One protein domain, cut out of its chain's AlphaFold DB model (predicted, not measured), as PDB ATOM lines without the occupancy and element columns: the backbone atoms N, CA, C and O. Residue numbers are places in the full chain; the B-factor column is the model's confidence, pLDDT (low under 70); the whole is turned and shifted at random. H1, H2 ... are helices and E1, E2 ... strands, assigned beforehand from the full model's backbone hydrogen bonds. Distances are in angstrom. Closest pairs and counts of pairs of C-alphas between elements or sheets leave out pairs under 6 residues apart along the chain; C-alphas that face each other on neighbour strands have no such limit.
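What this domain is: This is residues 6 to 66 of the 225 residues of an uncharacterized protein of Lactobacillus paracasei (UniProt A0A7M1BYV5). A strongly twisted, curled sheet of four strands has one short helix, H1, over one face, while its other face is bare. The hairpins of E2, E3 and E4 make the wall of the sheet, and E4 bends so that its last part swings away from E3 and runs beside E1; residues 24 to 35 make a long loop from the end of H1 to E2. The 61 printed residues include one named helix and four named strands, in the order E1 H1 E2 E3 E4; the sheet runs E1 E4 E3 E2 and is mixed, and the class is mixed, helices and strands. The whole is compact, with a radius of gyration of the C-alphas of 11.3 A, and its outline is rounded, spanning 29 by 24 by 20 A.

Where its parts are: E1 is residues 6 to 10, 12.2 A from first to last C-alpha, and begins with C-alpha 6 at (8.560, 72.515, 151.053). H1 is residues 15 to 23, 12.1 A long, with C-alpha 15 at (17.340, 76.773, 143.082). E2 is residues 36 to 42, 18.1 A long, and E3 is residues 45 to 52, 22.1 A long. E4 is residues 55 to 66, 28.6 A long, and ends with C-alpha 66 at (17.606, 82.706, 153.699).

How they stand to each other: E1 and E2 are the edge strands of the sheet. E1 and E4 are parallel neighbours at 68 degrees, with N 8 and O 63 within hydrogen-bond range at 3.0 A. E4 bends by 66 degrees at residue 61, and its pairing is staggered: residues 55 to 62 pair with E3, residues 62 to 66 with E1. E4 and E3 form a hairpin, antiparallel at 140 degrees, with N 50 and O 58 at 2.8 A. E3 and E2 form another, at 154 degrees, with N 38 and O 49 at 2.9 A. E2, E3 and E4 form a meander, each strand the antiparallel neighbour of the one before. E1 is apart from E2 and from E3. H1 is on the sheet; the C-alphas of Leu 16 and Ala 37 are its closest to E2, at 6.6 A, and those of Ala 20 and Leu 50 its closest to E3, at 6.7 A. E1, H1 and E2 form a split strand-helix-strand unit, two strands of one sheet that are not neighbours, with a helix between them in the chain and E4 and E3 between them in the sheet; its crossover is right-handed. In H1 every O i to N i+4 pair is within hydrogen-bond range.

The domain as a whole: The two C-alphas farthest apart, those of Asn 28 and Arg 66, are 31.9 A apart. The printed part has no cut. The link from H1 to E2 is long, with 12 residues, and the other three links are tight. The mean pLDDT of the printed part is 88.2; residues 11 to 13 and residue 66 are under 70.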
ATOM      1  N   VAL A   6       7.160  72.775 151.402       91.00
ATOM      2  CA  VAL A   6       8.560  72.515 151.053       91.00
ATOM      3  C   VAL A   6       9.420  73.584 151.715       91.00
ATOM      4  O   VAL A   6       9.247  74.772 151.447       91.00
ATOM      5  N   LEU A   7      10.346  73.180 152.586       88.12
ATOM      6  CA  LEU A   7      11.375  74.100 153.071       88.12
ATOM      7  C   LEU A   7      12.315  74.395 151.906       88.12
ATOM      8  O   LEU A   7      12.967  73.483 151.411       88.12
ATOM      9  N   PHE A   8      12.369  75.644 151.462       82.31
ATOM     10  CA  PHE A   8      13.127  76.018 150.281       82.31
ATOM     11  C   PHE A   8      14.221  77.012 150.650       82.31
ATOM     12  O   PHE A   8      13.949  78.155 151.026       82.31
ATOM     13  N   ASN A   9      15.470  76.567 150.533       80.00
ATOM     14  CA  ASN A   9      16.623  77.414 150.782       80.00
ATOM     15  C   ASN A   9      17.086  78.076 149.482       80.00
ATOM     16  O   ASN A   9      17.471  77.395 148.528       80.00
ATOM     17  N   TYR A  10      17.148  79.407 149.478       71.06
ATOM     18  CA  TYR A  10      17.731  80.168 148.372       71.06
ATOM     19  C   TYR A  10      19.257  80.044 148.395       71.06
ATOM     20  O   TYR A  10      19.958  80.878 148.965       71.06
ATOM     21  N   VAL A  11      19.769  78.962 147.809       66.25
ATOM     22  CA  VAL A  11      21.215  78.734 147.628       66.25
ATOM     23  C   VAL A  11      21.726  79.508 146.408       66.25
ATOM     24  O   VAL A  11      22.876  79.921 146.382       66.25
ATOM     25  N   SER A  12      20.861  79.719 145.410       69.56
ATOM     26  CA  SER A  12      21.088  80.547 144.218       69.56
ATOM     27  C   SER A  12      19.747  80.890 143.558       69.56
ATOM     28  O   SER A  12      18.740  80.231 143.834       69.56
ATOM     29  N   ASN A  13      19.735  81.836 142.613       68.50
ATOM     30  CA  ASN A  13      18.553  82.129 141.783       68.50
ATOM     31  C   ASN A  13      18.055  80.894 141.007       68.50
ATOM     32  O   ASN A  13      16.878  80.788 140.668       68.50
ATOM     33  N   LYS A  14      18.939  79.922 140.754       79.19
ATOM     34  CA  LYS A  14      18.642  78.694 140.007       79.19
ATOM     35  C   LYS A  14      18.039  77.585 140.875       79.19
ATOM     36  O   LYS A  14      17.518  76.618 140.329       79.19
ATOM     37  N   ALA A  15      18.003  77.739 142.201       79.94
ATOM     38  CA  ALA A  15      17.340  76.773 143.082       79.94
ATOM     39  C   ALA A  15      15.823  76.664 142.801       79.94
ATOM     40  O   ALA A  15      15.240  75.596 142.969       79.94
ATOM     41  N   LEU A  16      15.183  77.737 142.316       83.62
ATOM     42  CA  LEU A  16      13.769  77.709 141.909       83.62
ATOM     43  C   LEU A  16      13.539  76.824 140.678       83.62
ATOM     44  O   LEU A  16      12.487  76.199 140.548       83.62
ATOM     45  N   ILE A  17      14.534  76.765 139.793       85.25
ATOM     46  CA  ILE A  17      14.515  75.930 138.594       85.25
ATOM     47  C   ILE A  17      14.743  74.465 138.970       85.25
ATOM     48  O   ILE A  17      14.067  73.595 138.427       85.25
ATOM     49  N   ASP A  18      15.639  74.181 139.918       89.94
ATOM     50  CA  ASP A  18      15.792  72.827 140.468       89.94
ATOM     51  C   ASP A  18      14.462  72.317 141.022       89.94
ATOM     52  O   ASP A  18      14.022  71.219 140.687       89.94
ATOM     53  N   LEU A  19      13.803  73.152 141.829       89.88
ATOM     54  CA  LEU A  19      12.504  72.856 142.410       89.88
ATOM     55  C   LEU A  19      11.434  72.609 141.329       89.88
ATOM     56  O   LEU A  19      10.668  71.657 141.468       89.88
ATOM     57  N   ALA A  20      11.428  73.396 140.245       89.75
ATOM     58  CA  ALA A  20      10.556  73.178 139.086       89.75
ATOM     59  C   ALA A  20      10.759  71.781 138.487       89.75
ATOM     60  O   ALA A  20       9.807  71.013 138.373       89.75
ATOM     61  N   HIS A  21      12.010  71.445 138.148       91.00
ATOM     62  CA  HIS A  21      12.353  70.173 137.515       91.00
ATOM     63  C   HIS A  21      11.899  68.996 138.375       91.00
ATOM     64  O   HIS A  21      11.153  68.134 137.915       91.00
ATOM     65  N   VAL A  22      12.287  68.977 139.653       93.06
ATOM     66  CA  VAL A  22      11.999  67.815 140.502       93.06
ATOM     67  C   VAL A  22      10.537  67.719 140.928       93.06
ATOM     68  O   VAL A  22      10.056  66.623 141.207       93.06
ATOM     69  N   ALA A  23       9.803  68.836 140.985       90.69
ATOM     70  CA  ALA A  23       8.369  68.826 141.288       90.69
ATOM     71  C   ALA A  23       7.522  68.268 140.130       90.69
ATOM     72  O   ALA A  23       6.364  67.883 140.343       90.69
ATOM     73  N   LEU A  24       8.102  68.227 138.926       91.69
ATOM     74  CA  LEU A  24       7.516  67.663 137.716       91.69
ATOM     75  C   LEU A  24       7.966  66.226 137.431       91.69
ATOM     76  O   LEU A  24       7.401  65.596 136.536       91.69
ATOM     77  N   ASN A  25       8.915  65.670 138.192       91.50
ATOM     78  CA  ASN A  25       9.320  64.273 138.040       91.50
ATOM     79  C   ASN A  25       8.109  63.334 138.185       91.50
ATOM     80  O   ASN A  25       7.393  63.365 139.187       91.50
ATOM     81  N   GLY A  26       7.884  62.498 137.166       86.06
ATOM     82  CA  GLY A  26       6.731  61.593 137.088       86.06
ATOM     83  C   GLY A  26       5.428  62.244 136.607       86.06
ATOM     84  O   GLY A  26       4.393  61.583 136.603       86.06
ATOM     85  N   SER A  27       5.455  63.520 136.212       89.06
ATOM     86  CA  SER A  27       4.346  64.177 135.514       89.06
ATOM     87  C   SER A  27       4.469  64.021 133.993       89.06
ATOM     88  O   SER A  27       5.530  63.672 133.483       89.06
ATOM     89  N   ASN A  28       3.390  64.327 133.267       90.25
ATOM     90  CA  ASN A  28       3.386  64.359 131.798       90.25
ATOM     91  C   ASN A  28       3.876  65.705 131.226       90.25
ATOM     92  O   ASN A  28       3.736  65.941 130.028       90.25
ATOM     93  N   TYR A  29       4.366  66.615 132.073       90.19
ATOM     94  CA  TYR A  29       4.808  67.941 131.659       90.19
ATOM     95  C   TYR A  29       6.337  68.004 131.600       90.19
ATOM     96  O   TYR A  29       7.013  67.759 132.599       90.19
ATOM     97  N   GLU A  30       6.868  68.400 130.445       88.00
ATOM     98  CA  GLU A  30       8.290  68.672 130.232       88.00
ATOM     99  C   GLU A  30       8.534  70.181 130.156       88.00
ATOM    100  O   GLU A  30       7.809  70.900 129.464       88.00
ATOM    101  N   LEU A  31       9.560  70.661 130.867       87.56
ATOM    102  CA  LEU A  31       9.957  72.069 130.849       87.56
ATOM    103  C   LEU A  31      10.482  72.463 129.464       87.56
ATOM    104  O   LEU A  31      11.385  71.824 128.926       87.56
ATOM    105  N   LYS A  32       9.941  73.548 128.912       87.25
ATOM    106  CA  LYS A  32      10.273  74.084 127.583       87.25
ATOM    107  C   LYS A  32      11.249  75.259 127.645       87.25
ATOM    108  O   LYS A  32      11.707  75.727 126.606       87.25
ATOM    109  N   GLY A  33      11.550  75.756 128.844       85.62
ATOM    110  CA  GLY A  33      12.405  76.923 129.068       85.62
ATOM    111  C   GLY A  33      11.669  78.260 128.953       85.62
ATOM    112  O   GLY A  33      12.289  79.305 129.125       85.62
ATOM    113  N   THR A  34      10.360  78.236 128.686       89.06
ATOM    114  CA  THR A  34       9.485  79.420 128.704       89.06
ATOM    115  C   THR A  34       8.726  79.560 130.019       89.06
ATOM    116  O   THR A  34       7.995  80.532 130.204       89.06
ATOM    117  N   GLU A  35       8.852  78.582 130.920       92.62
ATOM    118  CA  GLU A  35       8.167  78.596 132.200       92.62
ATOM    119  C   GLU A  35       8.713  79.675 133.131       92.62
ATOM    120  O   GLU A  35       9.918  79.917 133.217       92.62
ATOM    121  N   VAL A  36       7.802  80.273 133.891       89.81
ATOM    122  CA  VAL A  36       8.118  81.245 134.934       89.81
ATOM    123  C   VAL A  36       7.833  80.606 136.284       89.81
ATOM    124  O   VAL A  36       6.764  80.033 136.497       89.81
ATOM    125  N   ALA A  37       8.812  80.679 137.182       89.94
ATOM    126  CA  ALA A  37       8.687  80.232 138.560       89.94
ATOM    127  C   ALA A  37       8.547  81.452 139.475       89.94
ATOM    128  O   ALA A  37       9.516  82.184 139.684       89.94
ATOM    129  N   ASP A  38       7.355  81.640 140.034       89.50
ATOM    130  CA  ASP A  38       7.051  82.727 140.959       89.50
ATOM    131  C   ASP A  38       7.034  82.218 142.399       89.50
ATOM    132  O   ASP A  38       6.520  81.135 142.685       89.50
ATOM    133  N   VAL A  39       7.535  83.037 143.326       89.94
ATOM    134  CA  VAL A  39       7.319  82.843 144.762       89.94
ATOM    135  C   VAL A  39       6.726  84.109 145.351       89.94
ATOM    136  O   VAL A  39       7.351  85.167 145.324       89.94
ATOM    137  N   TYR A  40       5.528  84.000 145.912       92.06
ATOM    138  CA  TYR A  40       4.813  85.132 146.494       92.06
ATOM    139  C   TYR A  40       4.114  84.738 147.792       92.06
ATOM    140  O   TYR A  40       3.906  83.558 148.081       92.06
ATOM    141  N   ASN A  41       3.786  85.741 148.603       93.50
ATOM    142  CA  ASN A  41       3.050  85.553 149.844       93.50
ATOM    143  C   ASN A  41       1.570  85.900 149.637       93.50
ATOM    144  O   ASN A  41       1.251  86.918 149.026       93.50
ATOM    145  N   SER A  42       0.678  85.061 150.151       93.75
ATOM    146  CA  SER A  42      -0.765  85.281 150.151       93.75
ATOM    147  C   SER A  42      -1.365  84.691 151.424       93.75
ATOM    148  O   SER A  42      -1.255  83.489 151.651       93.75
ATOM    149  N   ASN A  43      -2.043  85.509 152.235       92.25
ATOM    150  CA  ASN A  43      -2.679  85.088 153.495       92.25
ATOM    151  C   ASN A  43      -1.718  84.328 154.433       92.25
ATOM    152  O   ASN A  43      -2.022  83.220 154.872       92.25
ATOM    153  N   ASP A  44      -0.532  84.896 154.680       89.12
ATOM    154  CA  ASP A  44       0.560  84.308 155.478       89.12
ATOM    155  C   ASP A  44       1.134  82.987 154.939       89.12
ATOM    156  O   ASP A  44       1.946  82.327 155.597       89.12
ATOM    157  N   GLU A  45       0.766  82.592 153.722       92.81
ATOM    158  CA  GLU A  45       1.305  81.432 153.022       92.81
ATOM    159  C   GLU A  45       2.255  81.871 151.917       92.81
ATOM    160  O   GLU A  45       1.904  82.689 151.071       92.81
ATOM    161  N   TRP A  46       3.454  81.296 151.891       93.88
ATOM    162  CA  TRP A  46       4.332  81.423 150.738       93.88
ATOM    163  C   TRP A  46       4.002  80.322 149.739       93.88
ATOM    164  O   TRP A  46       3.938  79.143 150.095       93.88
ATOM    165  N   ILE A  47       3.775  80.717 148.496       93.06
ATOM    166  CA  ILE A  47       3.341  79.841 147.415       93.06
ATOM    167  C   ILE A  47       4.397  79.905 146.326       93.06
ATOM    168  O   ILE A  47       4.827  80.990 145.939       93.06
ATOM    169  N   TYR A  48       4.816  78.733 145.866       93.06
ATOM    170  CA  TYR A  48       5.568  78.580 144.633       93.06
ATOM    171  C   TYR A  48       4.593  78.211 143.520       93.06
ATOM    172  O   TYR A  48       3.832  77.253 143.677       93.06
ATOM    173  N   GLU A  49       4.643  78.931 142.404       93.56
ATOM    174  CA  GLU A  49       3.893  78.602 141.196       93.56
ATOM    175  C   GLU A  49       4.824  78.495 139.997       93.56
ATOM    176  O   GLU A  49       5.549  79.430 139.669       93.56
ATOM    177  N   LEU A  50       4.754  77.357 139.317       93.56
ATOM    178  CA  LEU A  50       5.338  77.171 138.001       93.56
ATOM    179  C   LEU A  50       4.254  77.407 136.956       93.56
ATOM    180  O   LEU A  50       3.239  76.702 136.951       93.56
ATOM    181  N   LYS A  51       4.483  78.368 136.065       93.38
ATOM    182  CA  LYS A  51       3.532  78.781 135.033       93.38
ATOM    183  C   LYS A  51       4.118  78.646 133.643       93.38
ATOM    184  O   LYS A  51       5.306  78.883 133.452       93.38
ATOM    185  N   ASN A  52       3.264  78.361 132.667       93.12
ATOM    186  CA  ASN A  52       3.570  78.559 131.256       93.12
ATOM    187  C   ASN A  52       2.541  79.530 130.664       93.12
ATOM    188  O   ASN A  52       1.360  79.207 130.532       93.12
ATOM    189  N   GLY A  53       2.968  80.763 130.384       90.81
ATOM    190  CA  GLY A  53       2.039  81.856 130.092       90.81
ATOM    191  C   GLY A  53       1.110  82.130 131.281       90.81
ATOM    192  O   GLY A  53       1.572  82.443 132.375       90.81
ATOM    193  N   HIS A  54      -0.202  82.007 131.069       90.88
ATOM    194  CA  HIS A  54      -1.216  82.198 132.118       90.88
ATOM    195  C   HIS A  54      -1.620  80.899 132.834       90.88
ATOM    196  O   HIS A  54      -2.363  80.950 133.812       90.88
ATOM    197  N   GLU A  55      -1.162  79.743 132.353       92.62
ATOM    198  CA  GLU A  55      -1.518  78.444 132.920       92.62
ATOM    199  C   GLU A  55      -0.594  78.092 134.088       92.62
ATOM    200  O   GLU A  55       0.630  78.115 133.952       92.62
ATOM    201  N   VAL A  56      -1.179  77.731 135.233       93.88
ATOM    202  CA  VAL A  56      -0.437  77.198 136.383       93.88
ATOM    203  C   VAL A  56      -0.225  75.700 136.181       93.88
ATOM    204  O   VAL A  56      -1.159  74.910 136.289       93.88
ATOM    205  N   ILE A  57       1.024  75.309 135.939       94.38
ATOM    206  CA  ILE A  57       1.441  73.914 135.748       94.38
ATOM    207  C   ILE A  57       1.558  73.197 137.096       94.38
ATOM    208  O   ILE A  57       1.148  72.045 137.259       94.38
ATOM    209  N   LYS A  58       2.143  73.878 138.087       91.56
ATOM    210  CA  LYS A  58       2.350  73.333 139.430       91.56
ATOM    211  C   LYS A  58       2.260  74.438 140.468       91.56
ATOM    212  O   LYS A  58       2.825  75.507 140.276       91.56
ATOM    213  N   SER A  59       1.609  74.150 141.591       91.94
ATOM    214  CA  SER A  59       1.561  75.041 142.748       91.94
ATOM    215  C   SER A  59       1.700  74.241 144.040       91.94
ATOM    216  O   SER A  59       1.139  73.146 144.160       91.94
ATOM    217  N   PHE A  60       2.483  74.748 144.989       90.62
ATOM    218  CA  PHE A  60       2.587  74.190 146.338       90.62
ATOM    219  C   PHE A  60       3.100  75.228 147.336       90.62
ATOM    220  O   PHE A  60       3.698  76.243 146.974       90.62
ATOM    221  N   PHE A  61       2.863  74.958 148.618       93.50
ATOM    222  CA  PHE A  61       3.323  75.827 149.690       93.50
ATOM    223  C   PHE A  61       4.820  75.644 149.907       93.50
ATOM    224  O   PHE A  61       5.327  74.521 149.993       93.50
ATOM    225  N   VAL A  62       5.523  76.757 150.046       92.50
ATOM    226  CA  VAL A  62       6.946  76.789 150.368       92.50
ATOM    227  C   VAL A  62       7.170  77.524 151.677       92.50
ATOM    228  O   VAL A  62       6.320  78.263 152.163       92.50
ATOM    229  N   ILE A  63       8.330  77.305 152.273       91.06
ATOM    230  CA  ILE A  63       8.821  78.093 153.396       91.06
ATOM    231  C   ILE A  63      10.170  78.630 152.951       91.06
ATOM    232  O   ILE A  63      11.149  77.878 152.960       91.06
ATOM    233  N   PRO A  64      10.219  79.883 152.475       86.69
ATOM    234  CA  PRO A  64      11.455  80.469 152.010       86.69
ATOM    235  C   PRO A  64      12.381  80.675 153.203       86.69
ATOM    236  O   PRO A  64      12.014  81.308 154.192       86.69
ATOM    237  N   ASN A  65      13.595  80.157 153.096       83.38
ATOM    238  CA  ASN A  65      14.623  80.331 154.103       83.38
ATOM    239  C   ASN A  65      15.866  80.968 153.471       83.38
ATOM    240  O   ASN A  65      16.309  80.581 152.382       83.38
ATOM    241  N   ARG A  66      16.407  81.988 154.147       69.75
ATOM    242  CA  ARG A  66      17.606  82.706 153.699       69.75
ATOM    243  C   ARG A  66      18.852  81.983 154.204       69.75
ATOM    244  O   ARG A  66      18.890  81.543 155.347       69.75
TER     245      ARG A  66